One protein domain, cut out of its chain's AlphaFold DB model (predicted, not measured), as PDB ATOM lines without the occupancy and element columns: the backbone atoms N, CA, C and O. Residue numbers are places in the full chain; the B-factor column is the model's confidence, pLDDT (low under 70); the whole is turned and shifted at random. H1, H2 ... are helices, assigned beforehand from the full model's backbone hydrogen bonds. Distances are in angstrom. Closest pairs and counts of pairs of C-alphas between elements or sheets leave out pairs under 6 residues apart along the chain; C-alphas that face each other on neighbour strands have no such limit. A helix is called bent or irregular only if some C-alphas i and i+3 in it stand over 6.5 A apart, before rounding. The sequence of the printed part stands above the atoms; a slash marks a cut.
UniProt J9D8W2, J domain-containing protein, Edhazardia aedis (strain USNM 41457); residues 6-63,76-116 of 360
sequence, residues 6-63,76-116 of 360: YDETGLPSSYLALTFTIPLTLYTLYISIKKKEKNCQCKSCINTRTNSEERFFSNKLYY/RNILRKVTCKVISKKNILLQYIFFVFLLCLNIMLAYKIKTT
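This is residues 6 to 63 and 76 to 116 of the 360 residues of the protein "J domain-containing protein" of Edhazardia aedis (strain USNM 41457) (UniProt J9D8W2). A narrow V is made by one very long helix, H3, and a shorter helix, H1, which packs at a shallow angle on the last part of H3, while a third helix, H2, is turned crosswise past the end of H1, level with the first part of H3, and packs on neither. The first part of H3, residues 76 to 91, sticks out past the contact with H1 as a free arm. The printed part has 99 residues with three named helices in the order H1, H2, H3 and no named strand; the class is all helix. The whole is extended, with a radius of gyration of the C-alphas of 22.0 A, and the C-alphas span 63 by 32 by 22 A.

H3, residues 76 to 115, is the longest helix, with 40 residues. H1, residues 11 to 33, touches H3, with 19 pairs of C-alphas within 8 A. The closest C-alphas of the two are those of Ser 14 and Leu 109, 5.9 A apart. They run opposite ways at a shallow tilt of 30 degrees, with centres 15.5 A apart. H3 touches H1 with residues 99 to 113 alone. H1 has a kink of 25 degrees near residue 20. H2, residues 43 to 61, touches no helix and is apart from both H1 and H3. Of the O i to N i+4 pairs, 17 of 19 are within hydrogen-bond range in H1, 14 of 15 in H2 and 23 of 36 in H3.

H3 is 61.0 A long from C-alpha 76 at (-47.080, -43.725, 56.073) to C-alpha 115 at (-28.737, -50.957, -1.654). H3 is neither bent nor irregular, but only just: C-alphas 83 and 86 are 6.2 A apart. H1 begins with C-alpha 11 at (-38.044, -54.723, -1.244) and measures 31.9 A from first to last C-alpha. It too is neither bent nor irregular, but only just, with C-alphas 20 and 23 at 6.1 A. H2 measures 26.5 A from C-alpha 43 at (-44.123, -26.484, 48.944) to C-alpha 61.

The two C-alphas farthest apart are those of Tyr 63 and Thr 116, at 66.3 A. The outline is a rod, but only just. Residues 33 to 38, residues 40 to 48, of which 43 to 48 belong to H2, and residues 50 to 63, of which 50 to 61 belong to H2, stand free. The link from H1 to H2, nine residues, is short. The link from H2 to H3 runs across the cut: residues 64 to 75 are not printed, and C-alphas 63 and 76 are 20.5 A apart. The mean pLDDT of the printed part is 77.7. Confidence is low, under 70, in residues 35 to 41, 48 to 63 and 76 to 89.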
ATOM      1  N   TYR A   6     -44.562 -64.651  -3.271       89.94
ATOM      2  CA  TYR A   6     -43.994 -63.940  -2.136       89.94
ATOM      3  C   TYR A   6     -42.882 -63.008  -2.616       89.94
ATOM      4  O   TYR A   6     -42.420 -63.080  -3.755       89.94
ATOM      5  N   ASP A   7     -42.476 -62.088  -1.748       88.75
ATOM      6  CA  ASP A   7     -41.411 -61.148  -2.065       88.75
ATOM      7  C   ASP A   7     -40.035 -61.826  -1.959       88.75
ATOM      8  O   ASP A   7     -39.483 -61.974  -0.867       88.75
ATOM      9  N   GLU A   8     -39.468 -62.196  -3.109       86.50
ATOM     10  CA  GLU A   8     -38.098 -62.720  -3.235       86.50
ATOM     11  C   GLU A   8     -37.034 -61.622  -3.072       86.50
ATOM     12  O   GLU A   8     -35.928 -61.855  -2.583       86.50
ATOM     13  N   THR A   9     -37.355 -60.391  -3.481       88.31
ATOM     14  CA  THR A   9     -36.393 -59.275  -3.511       88.31
ATOM     15  C   THR A   9     -36.172 -58.644  -2.138       88.31
ATOM     16  O   THR A   9     -35.171 -57.959  -1.907       88.31
ATOM     17  N   GLY A  10     -37.124 -58.841  -1.224       90.81
ATOM     18  CA  GLY A  10     -37.150 -58.224   0.096       90.81
ATOM     19  C   GLY A  10     -37.496 -56.729   0.077       90.81
ATOM     20  O   GLY A  10     -37.409 -56.066   1.115       90.81
ATOM     21  N   LEU A  11     -37.825 -56.158  -1.085       91.38
ATOM     22  CA  LEU A  11     -38.044 -54.723  -1.244       91.38
ATOM     23  C   LEU A  11     -39.454 -54.316  -0.766       91.38
ATOM     24  O   LEU A  11     -39.527 -53.537   0.191       91.38
ATOM     25  N   PRO A  12     -40.560 -54.858  -1.321       92.81
ATOM     26  CA  PRO A  12     -41.907 -54.707  -0.765       92.81
ATOM     27  C   PRO A  12     -41.990 -54.956   0.745       92.81
ATOM     28  O   PRO A  12     -42.569 -54.149   1.476       92.81
ATOM     29  N   SER A  13     -41.378 -56.037   1.229       94.44
ATOM     30  CA  SER A  13     -41.392 -56.394   2.652       94.44
ATOM     31  C   SER A  13     -40.649 -55.390   3.531       94.44
ATOM     32  O   SER A  13     -41.118 -55.067   4.624       94.44
ATOM     33  N   SER A  14     -39.538 -54.826   3.048       95.38
ATOM     34  CA  SER A  14     -38.821 -53.761   3.760       95.38
ATOM     35  C   SER A  14     -39.656 -52.482   3.871       95.38
ATOM     36  O   SER A  14     -39.683 -51.866   4.938       95.38
ATOM     37  N   TYR A  15     -40.377 -52.094   2.812       95.88
ATOM     38  CA  TYR A  15     -41.294 -50.946   2.852       95.88
ATOM     39  C   TYR A  15     -42.468 -51.176   3.806       95.88
ATOM     40  O   TYR A  15     -42.820 -50.284   4.585       95.88
ATOM     41  N   LEU A  16     -43.048 -52.378   3.778       95.94
ATOM     42  CA  LEU A  16     -44.115 -52.771   4.692       95.94
ATOM     43  C   LEU A  16     -43.638 -52.667   6.149       95.94
ATOM     44  O   LEU A  16     -44.281 -52.009   6.965       95.94
ATOM     45  N   ALA A  17     -42.481 -53.255   6.464       96.31
ATOM     46  CA  ALA A  17     -41.898 -53.206   7.802       96.31
ATOM     47  C   ALA A  17     -41.659 -51.761   8.259       96.31
ATOM     48  O   ALA A  17     -42.088 -51.384   9.349       96.31
ATOM     49  N   LEU A  18     -41.058 -50.937   7.398       97.00
ATOM     50  CA  LEU A  18     -40.758 -49.531   7.669       97.00
ATOM     51  C   LEU A  18     -42.029 -48.705   7.945       97.00
ATOM     52  O   LEU A  18     -42.041 -47.856   8.838       97.00
ATOM     53  N   THR A  19     -43.130 -49.015   7.254       97.44
ATOM     54  CA  THR A  19     -44.443 -48.379   7.466       97.44
ATOM     55  C   THR A  19     -44.999 -48.644   8.867       97.44
ATOM     56  O   THR A  19     -45.630 -47.764   9.447       97.44
ATOM     57  N   PHE A  20     -44.736 -49.816   9.453       97.56
ATOM     58  CA  PHE A  20     -45.156 -50.137  10.821       97.56
ATOM     59  C   PHE A  20     -44.156 -49.661  11.881       97.56
ATOM     60  O   PHE A  20     -44.557 -49.205  12.955       97.56
ATOM     61  N   THR A  21     -42.851 -49.737  11.604       97.38
ATOM     62  CA  THR A  21     -41.815 -49.391  12.585       97.38
ATOM     63  C   THR A  21     -41.657 -47.887  12.772       97.38
ATOM     64  O   THR A  21     -41.359 -47.464  13.891       97.38
ATOM     65  N   ILE A  22     -41.898 -47.063  11.744       97.94
ATOM     66  CA  ILE A  22     -41.798 -45.598  11.861       97.94
ATOM     67  C   ILE A  22     -42.818 -45.029  12.864       97.94
ATOM     68  O   ILE A  22     -42.385 -44.386  13.825       97.94
ATOM     69  N   PRO A  23     -44.139 -45.275  12.748       98.06
ATOM     70  CA  PRO A  23     -45.110 -44.791  13.730       98.06
ATOM     71  C   PRO A  23     -44.791 -45.256  15.154       98.06
ATOM     72  O   PRO A  23     -44.917 -44.481  16.102       98.06
ATOM     73  N   LEU A  24     -44.294 -46.489  15.309       97.44
ATOM     74  CA  LEU A  24     -43.893 -47.035  16.604       97.44
ATOM     75  C   LEU A  24     -42.672 -46.299  17.188       97.44
ATOM     76  O   LEU A  24     -42.650 -45.969  18.379       97.44
ATOM     77  N   THR A  25     -41.676 -45.970  16.357       97.69
ATOM     78  CA  THR A  25     -40.549 -45.119  16.778       97.69
ATOM     79  C   THR A  25     -40.978 -43.706  17.136       97.69
ATOM     80  O   THR A  25     -40.527 -43.175  18.145       97.69
ATOM     81  N   LEU A  26     -41.883 -43.102  16.365       97.44
ATOM     82  CA  LEU A  26     -42.386 -41.761  16.645       97.44
ATOM     83  C   LEU A  26     -43.203 -41.733  17.939       97.44
ATOM     84  O   LEU A  26     -43.066 -40.800  18.726       97.44
ATOM     85  N   TYR A  27     -43.994 -42.770  18.211       96.69
ATOM     86  CA  TYR A  27     -44.747 -42.898  19.455       96.69
ATOM     87  C   TYR A  27     -43.833 -43.072  20.676       96.69
ATOM     88  O   TYR A  27     -43.998 -42.395  21.694       96.69
ATOM     89  N   THR A  28     -42.825 -43.942  20.581       94.62
ATOM     90  CA  THR A  28     -41.847 -44.135  21.667       94.62
ATOM     91  C   THR A  28     -40.995 -42.885  21.896       94.62
ATOM     92  O   THR A  28     -40.724 -42.529  23.049       94.62
ATOM     93  N   LEU A  29     -40.652 -42.165  20.824       95.31
ATOM     94  CA  LEU A  29     -40.021 -40.850  20.889       95.31
ATOM     95  C   LEU A  29     -40.944 -39.825  21.554       95.31
ATOM     96  O   LEU A  29     -40.500 -39.120  22.453       95.31
ATOM     97  N   TYR A  30     -42.227 -39.777  21.187       95.31
ATOM     98  CA  TYR A  30     -43.214 -38.879  21.787       95.31
ATOM     99  C   TYR A  30     -43.334 -39.100  23.296       95.31
ATOM    100  O   TYR A  30     -43.259 -38.135  24.054       95.31
ATOM    101  N   ILE A  31     -43.437 -40.351  23.761       91.00
ATOM    102  CA  ILE A  31     -43.462 -40.656  25.203       91.00
ATOM    103  C   ILE A  31     -42.164 -40.205  25.882       91.00
ATOM    104  O   ILE A  31     -42.202 -39.693  27.000       91.00
ATOM    105  N   SER A  32     -41.020 -40.383  25.221       89.69
ATOM    106  CA  SER A  32     -39.712 -40.004  25.771       89.69
ATOM    107  C   SER A  32     -39.520 -38.481  25.827       89.69
ATOM    108  O   SER A  32     -38.950 -37.964  26.789       89.69
ATOM    109  N   ILE A  33     -40.017 -37.756  24.816       90.94
ATOM    110  CA  ILE A  33     -39.950 -36.292  24.700       90.94
ATOM    111  C   ILE A  33     -40.989 -35.607  25.565       90.94
ATOM    112  O   ILE A  33     -40.711 -34.488  26.006       90.94
ATOM    113  N   LYS A  34     -42.157 -36.231  25.802       89.06
ATOM    114  CA  LYS A  34     -43.184 -35.758  26.735       89.06
ATOM    115  C   LYS A  34     -42.550 -35.725  28.118       89.06
ATOM    116  O   LYS A  34     -42.667 -36.647  28.926       89.06
ATOM    117  N   LYS A  35     -41.793 -34.647  28.335       60.94
ATOM    118  CA  LYS A  35     -41.074 -34.310  29.545       60.94
ATOM    119  C   LYS A  35     -42.083 -34.541  30.639       60.94
ATOM    120  O   LYS A  35     -43.193 -34.013  30.566       60.94
ATOM    121  N   LYS A  36     -41.689 -35.320  31.647       63.31
ATOM    122  CA  LYS A  36     -42.328 -35.222  32.954       63.31
ATOM    123  C   LYS A  36     -42.393 -33.731  33.234       63.31
ATOM    124  O   LYS A  36     -41.331 -33.113  33.359       63.31
ATOM    125  N   GLU A  37     -43.598 -33.163  33.195       64.50
ATOM    126  CA  GLU A  37     -43.835 -31.782  33.588       64.50
ATOM    127  C   GLU A  37     -43.012 -31.577  34.848       64.50
ATOM    128  O   GLU A  37     -43.058 -32.414  35.759       64.50
ATOM    129  N   LYS A  38     -42.105 -30.594  34.810       56.78
ATOM    130  CA  LYS A  38     -41.164 -30.383  35.904       56.78
ATOM    131  C   LYS A  38     -42.020 -30.265  37.157       56.78
ATOM    132  O   LYS A  38     -42.757 -29.294  37.286       56.78
ATOM    133  N   ASN A  39     -41.960 -31.272  38.031       55.78
ATOM    134  CA  ASN A  39     -42.648 -31.227  39.312       55.78
ATOM    135  C   ASN A  39     -42.193 -29.925  39.973       55.78
ATOM    136  O   ASN A  39     -41.007 -29.805  40.295       55.78
ATOM    137  N   CYS A  40     -43.089 -28.942  40.109       65.00
ATOM    138  CA  CYS A  40     -42.770 -27.734  40.858       65.00
ATOM    139  C   CYS A  40     -42.305 -28.192  42.238       65.00
ATOM    140  O   CYS A  40     -43.037 -28.877  42.949       65.00
ATOM    141  N   GLN A  41     -41.069 -27.853  42.599       69.50
ATOM    142  CA  GLN A  41     -40.528 -28.149  43.926       69.50
ATOM    143  C   GLN A  41     -41.050 -27.172  44.987       69.50
ATOM    144  O   GLN A  41     -40.645 -27.228  46.144       69.50
ATOM    145  N   CYS A  42     -41.958 -26.273  44.613       80.25
ATOM    146  CA  CYS A  42     -42.628 -25.400  45.552       80.25
ATOM    147  C   CYS A  42     -43.451 -26.223  46.557       80.25
ATOM    148  O   CYS A  42     -44.202 -27.127  46.179       80.25
ATOM    149  N   LYS A  43     -43.353 -25.865  47.846       76.06
ATOM    150  CA  LYS A  43     -44.123 -26.484  48.944       76.06
ATOM    151  C   LYS A  43     -45.621 -26.578  48.633       76.06
ATOM    152  O   LYS A  43     -46.241 -27.583  48.961       76.06
ATOM    153  N   SER A  44     -46.179 -25.574  47.950       73.44
ATOM    154  CA  SER A  44     -47.591 -25.556  47.549       73.44
ATOM    155  C   SER A  44     -47.944 -26.692  46.575       73.44
ATOM    156  O   SER A  44     -48.877 -27.443  46.836       73.44
ATOM    157  N   CYS A  45     -47.155 -26.933  45.520       72.44
ATOM    158  CA  CYS A  45     -47.419 -28.049  44.597       72.44
ATOM    159  C   CYS A  45     -47.156 -29.423  45.222       72.44
ATOM    160  O   CYS A  45     -47.834 -30.388  44.871       72.44
ATOM    161  N   ILE A  46     -46.206 -29.521  46.160       71.69
ATOM    162  CA  ILE A  46     -45.976 -30.755  46.922       71.69
ATOM    163  C   ILE A  46     -47.212 -31.079  47.777       71.69
ATOM    164  O   ILE A  46     -47.708 -32.200  47.691       71.69
ATOM    165  N   ASN A  47     -47.762 -30.098  48.506       72.12
ATOM    166  CA  ASN A  47     -48.968 -30.281  49.326       72.12
ATOM    167  C   ASN A  47     -50.233 -30.554  48.496       72.12
ATOM    168  O   ASN A  47     -51.075 -31.361  48.886       72.12
ATOM    169  N   THR A  48     -50.393 -29.912  47.337       69.00
ATOM    170  CA  THR A  48     -51.559 -30.162  46.474       69.00
ATOM    171  C   THR A  48     -51.504 -31.555  45.847       69.00
ATOM    172  O   THR A  48     -52.544 -32.188  45.678       69.00
ATOM    173  N   ARG A  49     -50.302 -32.074  45.560       59.53
ATOM    174  CA  ARG A  49     -50.108 -33.435  45.042       59.53
ATOM    175  C   ARG A  49     -50.341 -34.512  46.100       59.53
ATOM    176  O   ARG A  49     -50.951 -35.530  45.788       59.53
ATOM    177  N   THR A  50     -49.898 -34.296  47.338       61.16
ATOM    178  CA  THR A  50     -50.245 -35.206  48.441       61.16
ATOM    179  C   THR A  50     -51.754 -35.212  48.679       61.16
ATOM    180  O   THR A  50     -52.337 -36.283  48.805       61.16
ATOM    181  N   ASN A  51     -52.407 -34.046  48.601       57.72
ATOM    182  CA  ASN A  51     -53.863 -33.934  48.734       57.72
ATOM    183  C   ASN A  51     -54.647 -34.553  47.564       57.72
ATOM    184  O   ASN A  51     -55.741 -35.072  47.779       57.72
ATOM    185  N   SER A  52     -54.153 -34.508  46.322       55.62
ATOM    186  CA  SER A  52     -54.856 -35.114  45.181       55.62
ATOM    187  C   SER A  52     -54.697 -36.637  45.133       55.62
ATOM    188  O   SER A  52     -55.661 -37.333  44.814       55.62
ATOM    189  N   GLU A  53     -53.535 -37.170  45.524       56.31
ATOM    190  CA  GLU A  53     -53.332 -38.614  45.714       56.31
ATOM    191  C   GLU A  53     -54.134 -39.143  46.920       56.31
ATOM    192  O   GLU A  53     -54.698 -40.238  46.841       56.31
ATOM    193  N   GLU A  54     -54.277 -38.356  47.995       55.66
ATOM    194  CA  GLU A  54     -55.202 -38.661  49.096       55.66
ATOM    195  C   GLU A  54     -56.663 -38.655  48.636       55.66
ATOM    196  O   GLU A  54     -57.379 -39.578  48.996       55.66
ATOM    197  N   ARG A  55     -57.108 -37.717  47.784       52.03
ATOM    198  CA  ARG A  55     -58.488 -37.715  47.245       52.03
ATOM    199  C   ARG A  55     -58.795 -38.901  46.329       52.03
ATOM    200  O   ARG A  55     -59.918 -39.401  46.320       52.03
ATOM    201  N   PHE A  56     -57.812 -39.371  45.560       50.69
ATOM    202  CA  PHE A  56     -58.007 -40.510  44.656       50.69
ATOM    203  C   PHE A  56     -58.098 -41.844  45.415       50.69
ATOM    204  O   PHE A  56     -58.847 -42.736  45.019       50.69
ATOM    205  N   PHE A  57     -57.371 -41.976  46.532       50.31
ATOM    206  CA  PHE A  57     -57.487 -43.130  47.428       50.31
ATOM    207  C   PHE A  57     -58.642 -42.998  48.426       50.31
ATOM    208  O   PHE A  57     -59.273 -44.007  48.734       50.31
ATOM    209  N   SER A  58     -58.970 -41.787  48.883       50.25
ATOM    210  CA  SER A  58     -60.086 -41.563  49.800       50.25
ATOM    211  C   SER A  58     -61.413 -41.827  49.110       50.25
ATOM    212  O   SER A  58     -62.216 -42.529  49.693       50.25
ATOM    213  N   ASN A  59     -61.609 -41.452  47.840       47.06
ATOM    214  CA  ASN A  59     -62.839 -41.804  47.115       47.06
ATOM    215  C   ASN A  59     -63.009 -43.314  46.870       47.06
ATOM    216  O   ASN A  59     -64.124 -43.764  46.622       47.06
ATOM    217  N   LYS A  60     -61.936 -44.113  46.971       44.03
ATOM    218  CA  LYS A  60     -62.015 -45.581  46.886       44.03
ATOM    219  C   LYS A  60     -62.118 -46.269  48.254       44.03
ATOM    220  O   LYS A  60     -62.550 -47.415  48.315       44.03
ATOM    221  N   LEU A  61     -61.758 -45.576  49.335       45.41
ATOM    222  CA  LEU A  61     -61.880 -46.043  50.723       45.41
ATOM    223  C   LEU A  61     -63.016 -45.350  51.499       45.41
ATOM    224  O   LEU A  61     -63.243 -45.683  52.653       45.41
ATOM    225  N   TYR A  62     -63.776 -44.447  50.869       43.34
ATOM    226  CA  TYR A  62     -64.851 -43.672  51.506       43.34
ATOM    227  C   TYR A  62     -66.050 -44.521  51.967       43.34
ATOM    228  O   TYR A  62     -66.961 -44.000  52.598       43.34
ATOM    229  N   TYR A  63     -66.049 -45.826  51.691       45.38
ATOM    230  CA  TYR A  63     -67.030 -46.766  52.236       45.38
ATOM    231  C   TYR A  63     -66.557 -47.499  53.499       45.38
ATOM    232  O   TYR A  63     -67.290 -48.333  54.016       45.38
ATOM    233  N   ARG A  76     -46.730 -43.217  57.419       49.84
ATOM    234  CA  ARG A  76     -47.080 -43.725  56.073       49.84
ATOM    235  C   ARG A  76     -46.214 -43.132  54.943       49.84
ATOM    236  O   ARG A  76     -46.108 -43.724  53.867       49.84
ATOM    237  N   ASN A  77     -45.525 -42.014  55.193       51.66
ATOM    238  CA  ASN A  77     -44.656 -41.336  54.220       51.66
ATOM    239  C   ASN A  77     -43.317 -42.050  53.960       51.66
ATOM    240  O   ASN A  77     -42.676 -41.804  52.932       51.66
ATOM    241  N   ILE A  78     -42.888 -42.936  54.864       52.38
ATOM    242  CA  ILE A  78     -41.586 -43.612  54.780       52.38
ATOM    243  C   ILE A  78     -41.691 -44.889  53.933       52.38
ATOM    244  O   ILE A  78     -40.890 -45.089  53.021       52.38
ATOM    245  N   LEU A  79     -42.737 -45.699  54.128       46.81
ATOM    246  CA  LEU A  79     -42.925 -46.966  53.404       46.81
ATOM    247  C   LEU A  79     -43.289 -46.781  51.915       46.81
ATOM    248  O   LEU A  79     -42.793 -47.529  51.070       46.81
ATOM    249  N   ARG A  80     -44.055 -45.739  51.545       46.91
ATOM    250  CA  ARG A  80     -44.360 -45.427  50.127       46.91
ATOM    251  C   ARG A  80     -43.153 -44.905  49.336       46.91
ATOM    252  O   ARG A  80     -43.083 -45.100  48.122       46.91
ATOM    253  N   LYS A  81     -42.174 -44.267  49.990       48.97
ATOM    254  CA  LYS A  81     -40.986 -43.719  49.307       48.97
ATOM    255  C   LYS A  81     -40.004 -44.794  48.832       48.97
ATOM    256  O   LYS A  81     -39.276 -44.544  47.869       48.97
ATOM    257  N   VAL A  82     -39.976 -45.968  49.466       48.94
ATOM    258  CA  VAL A  82     -38.941 -46.987  49.209       48.94
ATOM    259  C   VAL A  82     -39.334 -47.948  48.079       48.94
ATOM    260  O   VAL A  82     -38.502 -48.257  47.226       48.94
ATOM    261  N   THR A  83     -40.602 -48.360  47.978       41.09
ATOM    262  CA  THR A  83     -41.030 -49.362  46.980       41.09
ATOM    263  C   THR A  83     -41.345 -48.773  45.597       41.09
ATOM    264  O   THR A  83     -41.077 -49.419  44.583       41.09
ATOM    265  N   CYS A  84     -41.790 -47.515  45.498       46.44
ATOM    266  CA  CYS A  84     -42.071 -46.879  44.200       46.44
ATOM    267  C   CYS A  84     -40.814 -46.391  43.450       46.44
ATOM    268  O   CYS A  84     -40.838 -46.231  42.227       46.44
ATOM    269  N   LYS A  85     -39.691 -46.162  44.145       47.59
ATOM    270  CA  LYS A  85     -38.502 -45.535  43.535       47.59
ATOM    271  C   LYS A  85     -37.628 -46.518  42.743       47.59
ATOM    272  O   LYS A  85     -36.980 -46.108  41.781       47.59
ATOM    273  N   VAL A  86     -37.635 -47.804  43.103       48.25
ATOM    274  CA  VAL A  86     -36.776 -48.835  42.483       48.25
ATOM    275  C   VAL A  86     -37.393 -49.417  41.203       48.25
ATOM    276  O   VAL A  86     -36.680 -49.619  40.220       48.25
ATOM    277  N   ILE A  87     -38.719 -49.590  41.156       48.38
ATOM    278  CA  ILE A  87     -39.440 -50.073  39.959       48.38
ATOM    279  C   ILE A  87     -39.426 -49.017  38.835       48.38
ATOM    280  O   ILE A  87     -39.387 -49.355  37.653       48.38
ATOM    281  N   SER A  88     -39.344 -47.727  39.177       55.97
ATOM    282  CA  SER A  88     -39.383 -46.637  38.194       55.97
ATOM    283  C   SER A  88     -38.135 -46.512  37.309       55.97
ATOM    284  O   SER A  88     -38.264 -45.988  36.205       55.97
ATOM    285  N   LYS A  89     -36.934 -46.909  37.757       68.38
ATOM    286  CA  LYS A  89     -35.699 -46.672  36.976       68.38
ATOM    287  C   LYS A  89     -35.432 -47.754  35.926       68.38
ATOM    288  O   LYS A  89     -34.984 -47.426  34.832       68.38
ATOM    289  N   LYS A  90     -35.741 -49.023  36.228       76.19
ATOM    290  CA  LYS A  90     -35.501 -50.154  35.309       76.19
ATOM    291  C   LYS A  90     -36.364 -50.073  34.046       76.19
ATOM    292  O   LYS A  90     -35.867 -50.334  32.957       76.19
ATOM    293  N   ASN A  91     -37.608 -49.613  34.176       80.31
ATOM    294  CA  ASN A  91     -38.516 -49.475  33.034       80.31
ATOM    295  C   ASN A  91     -38.074 -48.367  32.062       80.31
ATOM    296  O   ASN A  91     -38.247 -48.518  30.859       80.31
ATOM    297  N   ILE A  92     -37.444 -47.294  32.562       85.88
ATOM    298  CA  ILE A  92     -36.922 -46.207  31.716       85.88
ATOM    299  C   ILE A  92     -35.724 -46.691  30.891       85.88
ATOM    300  O   ILE A  92     -35.658 -46.419  29.695       85.88
ATOM    301  N   LEU A  93     -34.794 -47.432  31.507       89.19
ATOM    302  CA  LEU A  93     -33.644 -47.994  30.791       89.19
ATOM    303  C   LEU A  93     -34.097 -48.971  29.698       89.19
ATOM    304  O   LEU A  93     -33.639 -48.869  28.565       89.19
ATOM    305  N   LEU A  94     -35.027 -49.877  30.022       90.62
ATOM    306  CA  LEU A  94     -35.568 -50.837  29.059       90.62
ATOM    307  C   LEU A  94     -36.280 -50.136  27.891       90.62
ATOM    308  O   LEU A  94     -36.082 -50.508  26.738       90.62
ATOM    309  N   GLN A  95     -37.054 -49.088  28.180       91.25
ATOM    310  CA  GLN A  95     -37.707 -48.272  27.156       91.25
ATOM    311  C   GLN A  95     -36.690 -47.580  26.236       91.25
ATOM    312  O   GLN A  95     -36.895 -47.543  25.025       91.25
ATOM    313  N   TYR A  96     -35.586 -47.065  26.785       94.12
ATOM    314  CA  TYR A  96     -34.525 -46.447  25.987       94.12
ATOM    315  C   TYR A  96     -33.808 -47.469  25.095       94.12
ATOM    316  O   TYR A  96     -33.594 -47.205  23.915       94.12
ATOM    317  N   ILE A  97     -33.495 -48.657  25.624       95.69
ATOM    318  CA  ILE A  97     -32.910 -49.760  24.842       95.69
ATOM    319  C   ILE A  97     -33.839 -50.141  23.681       95.69
ATOM    320  O   ILE A  97     -33.384 -50.265  22.546       95.69
ATOM    321  N   PHE A  98     -35.143 -50.265  23.944       95.31
ATOM    322  CA  PHE A  98     -36.142 -50.561  22.915       95.31
ATOM    323  C   PHE A  98     -36.220 -49.464  21.842       95.31
ATOM    324  O   PHE A  98     -36.279 -49.766  20.652       95.31
ATOM    325  N   PHE A  99     -36.158 -48.192  22.244       96.19
ATOM    326  CA  PHE A  99     -36.132 -47.062  21.315       96.19
ATOM    327  C   PHE A  99     -34.896 -47.087  20.401       96.19
ATOM    328  O   PHE A  99     -35.037 -46.991  19.182       96.19
ATOM    329  N   VAL A 100     -33.696 -47.270  20.966       96.94
ATOM    330  CA  VAL A 100     -32.446 -47.366  20.188       96.94
ATOM    331  C   VAL A 100     -32.494 -48.555  19.227       96.94
ATOM    332  O   VAL A 100     -32.127 -48.411  18.064       96.94
ATOM    333  N   PHE A 101     -33.005 -49.705  19.676       97.25
ATOM    334  CA  PHE A 101     -33.185 -50.880  18.825       97.25
ATOM    335  C   PHE A 101     -34.084 -50.588  17.616       97.25
ATOM    336  O   PHE A 101     -33.692 -50.864  16.484       97.25
ATOM    337  N   LEU A 102     -35.259 -49.984  17.831       97.25
ATOM    338  CA  LEU A 102     -36.160 -49.631  16.734       97.25
ATOM    339  C   LEU A 102     -35.536 -48.601  15.778       97.25
ATOM    340  O   LEU A 102     -35.761 -48.668  14.569       97.25
ATOM    341  N   LEU A 103     -34.746 -47.656  16.289       97.69
ATOM    342  CA  LEU A 103     -34.045 -46.676  15.459       97.69
ATOM    343  C   LEU A 103     -32.988 -47.351  14.570       97.69
ATOM    344  O   LEU A 103     -32.972 -47.122  13.361       97.69
ATOM    345  N   CYS A 104     -32.177 -48.252  15.133       98.19
ATOM    346  CA  CYS A 104     -31.227 -49.065  14.372       98.19
ATOM    347  C   CYS A 104     -31.926 -49.937  13.317       98.19
ATOM    348  O   CYS A 104     -31.449 -50.023  12.185       98.19
ATOM    349  N   LEU A 105     -33.072 -50.539  13.658       97.31
ATOM    350  CA  LEU A 105     -33.868 -51.347  12.732       97.31
ATOM    351  C   LEU A 105     -34.338 -50.522  11.524       97.31
ATOM    352  O   LEU A 105     -34.158 -50.951  10.386       97.31
ATOM    353  N   ASN A 106     -34.873 -49.319  11.748       97.88
ATOM    354  CA  ASN A 106     -35.292 -48.429  10.660       97.88
ATOM    355  C   ASN A 106     -34.111 -47.997   9.776       97.88
ATOM    356  O   ASN A 106     -34.244 -47.986   8.554       97.88
ATOM    357  N   ILE A 107     -32.949 -47.687  10.367       98.31
ATOM    358  CA  ILE A 107     -31.733 -47.347   9.607       98.31
ATOM    359  C   ILE A 107     -31.285 -48.534   8.745       98.31
ATOM    360  O   ILE A 107     -30.977 -48.348   7.569       98.31
ATOM    361  N   MET A 108     -31.291 -49.756   9.291       97.81
ATOM    362  CA  MET A 108     -30.967 -50.965   8.530       97.81
ATOM    363  C   MET A 108     -31.941 -51.213   7.374       97.81
ATOM    364  O   MET A 108     -31.493 -51.525   6.270       97.81
ATOM    365  N   LEU A 109     -33.250 -51.061   7.601       96.94
ATOM    366  CA  LEU A 109     -34.270 -51.210   6.557       96.94
ATOM    367  C   LEU A 109     -34.102 -50.156   5.456       96.94
ATOM    368  O   LEU A 109     -34.107 -50.492   4.274       96.94
ATOM    369  N   ALA A 110     -33.868 -48.896   5.827       97.50
ATOM    370  CA  ALA A 110     -33.612 -47.820   4.873       97.50
ATOM    371  C   ALA A 110     -32.327 -48.058   4.060       97.50
ATOM    372  O   ALA A 110     -32.305 -47.839   2.848       97.50
ATOM    373  N   TYR A 111     -31.265 -48.552   4.706       97.50
ATOM    374  CA  TYR A 111     -30.028 -48.930   4.026       97.50
ATOM    375  C   TYR A 111     -30.266 -50.068   3.029       97.50
ATOM    376  O   TYR A 111     -29.872 -49.944   1.871       97.50
ATOM    377  N   LYS A 112     -30.980 -51.127   3.439       95.38
ATOM    378  CA  LYS A 112     -31.388 -52.234   2.563       95.38
ATOM    379  C   LYS A 112     -32.122 -51.717   1.330       95.38
ATOM    380  O   LYS A 112     -31.653 -51.975   0.227       95.38
ATOM    381  N   ILE A 113     -33.172 -50.912   1.510       95.12
ATOM    382  CA  ILE A 113     -33.944 -50.308   0.410       95.12
ATOM    383  C   ILE A 113     -33.033 -49.537  -0.557       95.12
ATOM    384  O   ILE A 113     -33.176 -49.669  -1.768       95.12
ATOM    385  N   LYS A 114     -32.065 -48.770  -0.039       95.62
ATOM    386  CA  LYS A 114     -31.109 -48.018  -0.866       95.62
ATOM    387  C   LYS A 114     -30.144 -48.925  -1.639       95.62
ATOM    388  O   LYS A 114     -29.739 -48.578  -2.746       95.62
ATOM    389  N   THR A 115     -29.722 -50.042  -1.049       93.81
ATOM    390  CA  THR A 115     -28.737 -50.957  -1.654       93.81
ATOM    391  C   THR A 115     -29.341 -51.994  -2.592       93.81
ATOM    392  O   THR A 115     -28.643 -52.469  -3.490       93.81
ATOM    393  N   THR A 116     -30.613 -52.352  -2.407       90.25
ATOM    394  CA  THR A 116     -31.295 -53.326  -3.256       90.25
ATOM    395  C   THR A 116     -31.505 -52.705  -4.629       90.25
ATOM    396  O   THR A 116     -32.381 -51.869  -4.837       90.25
TER     397      THR A 116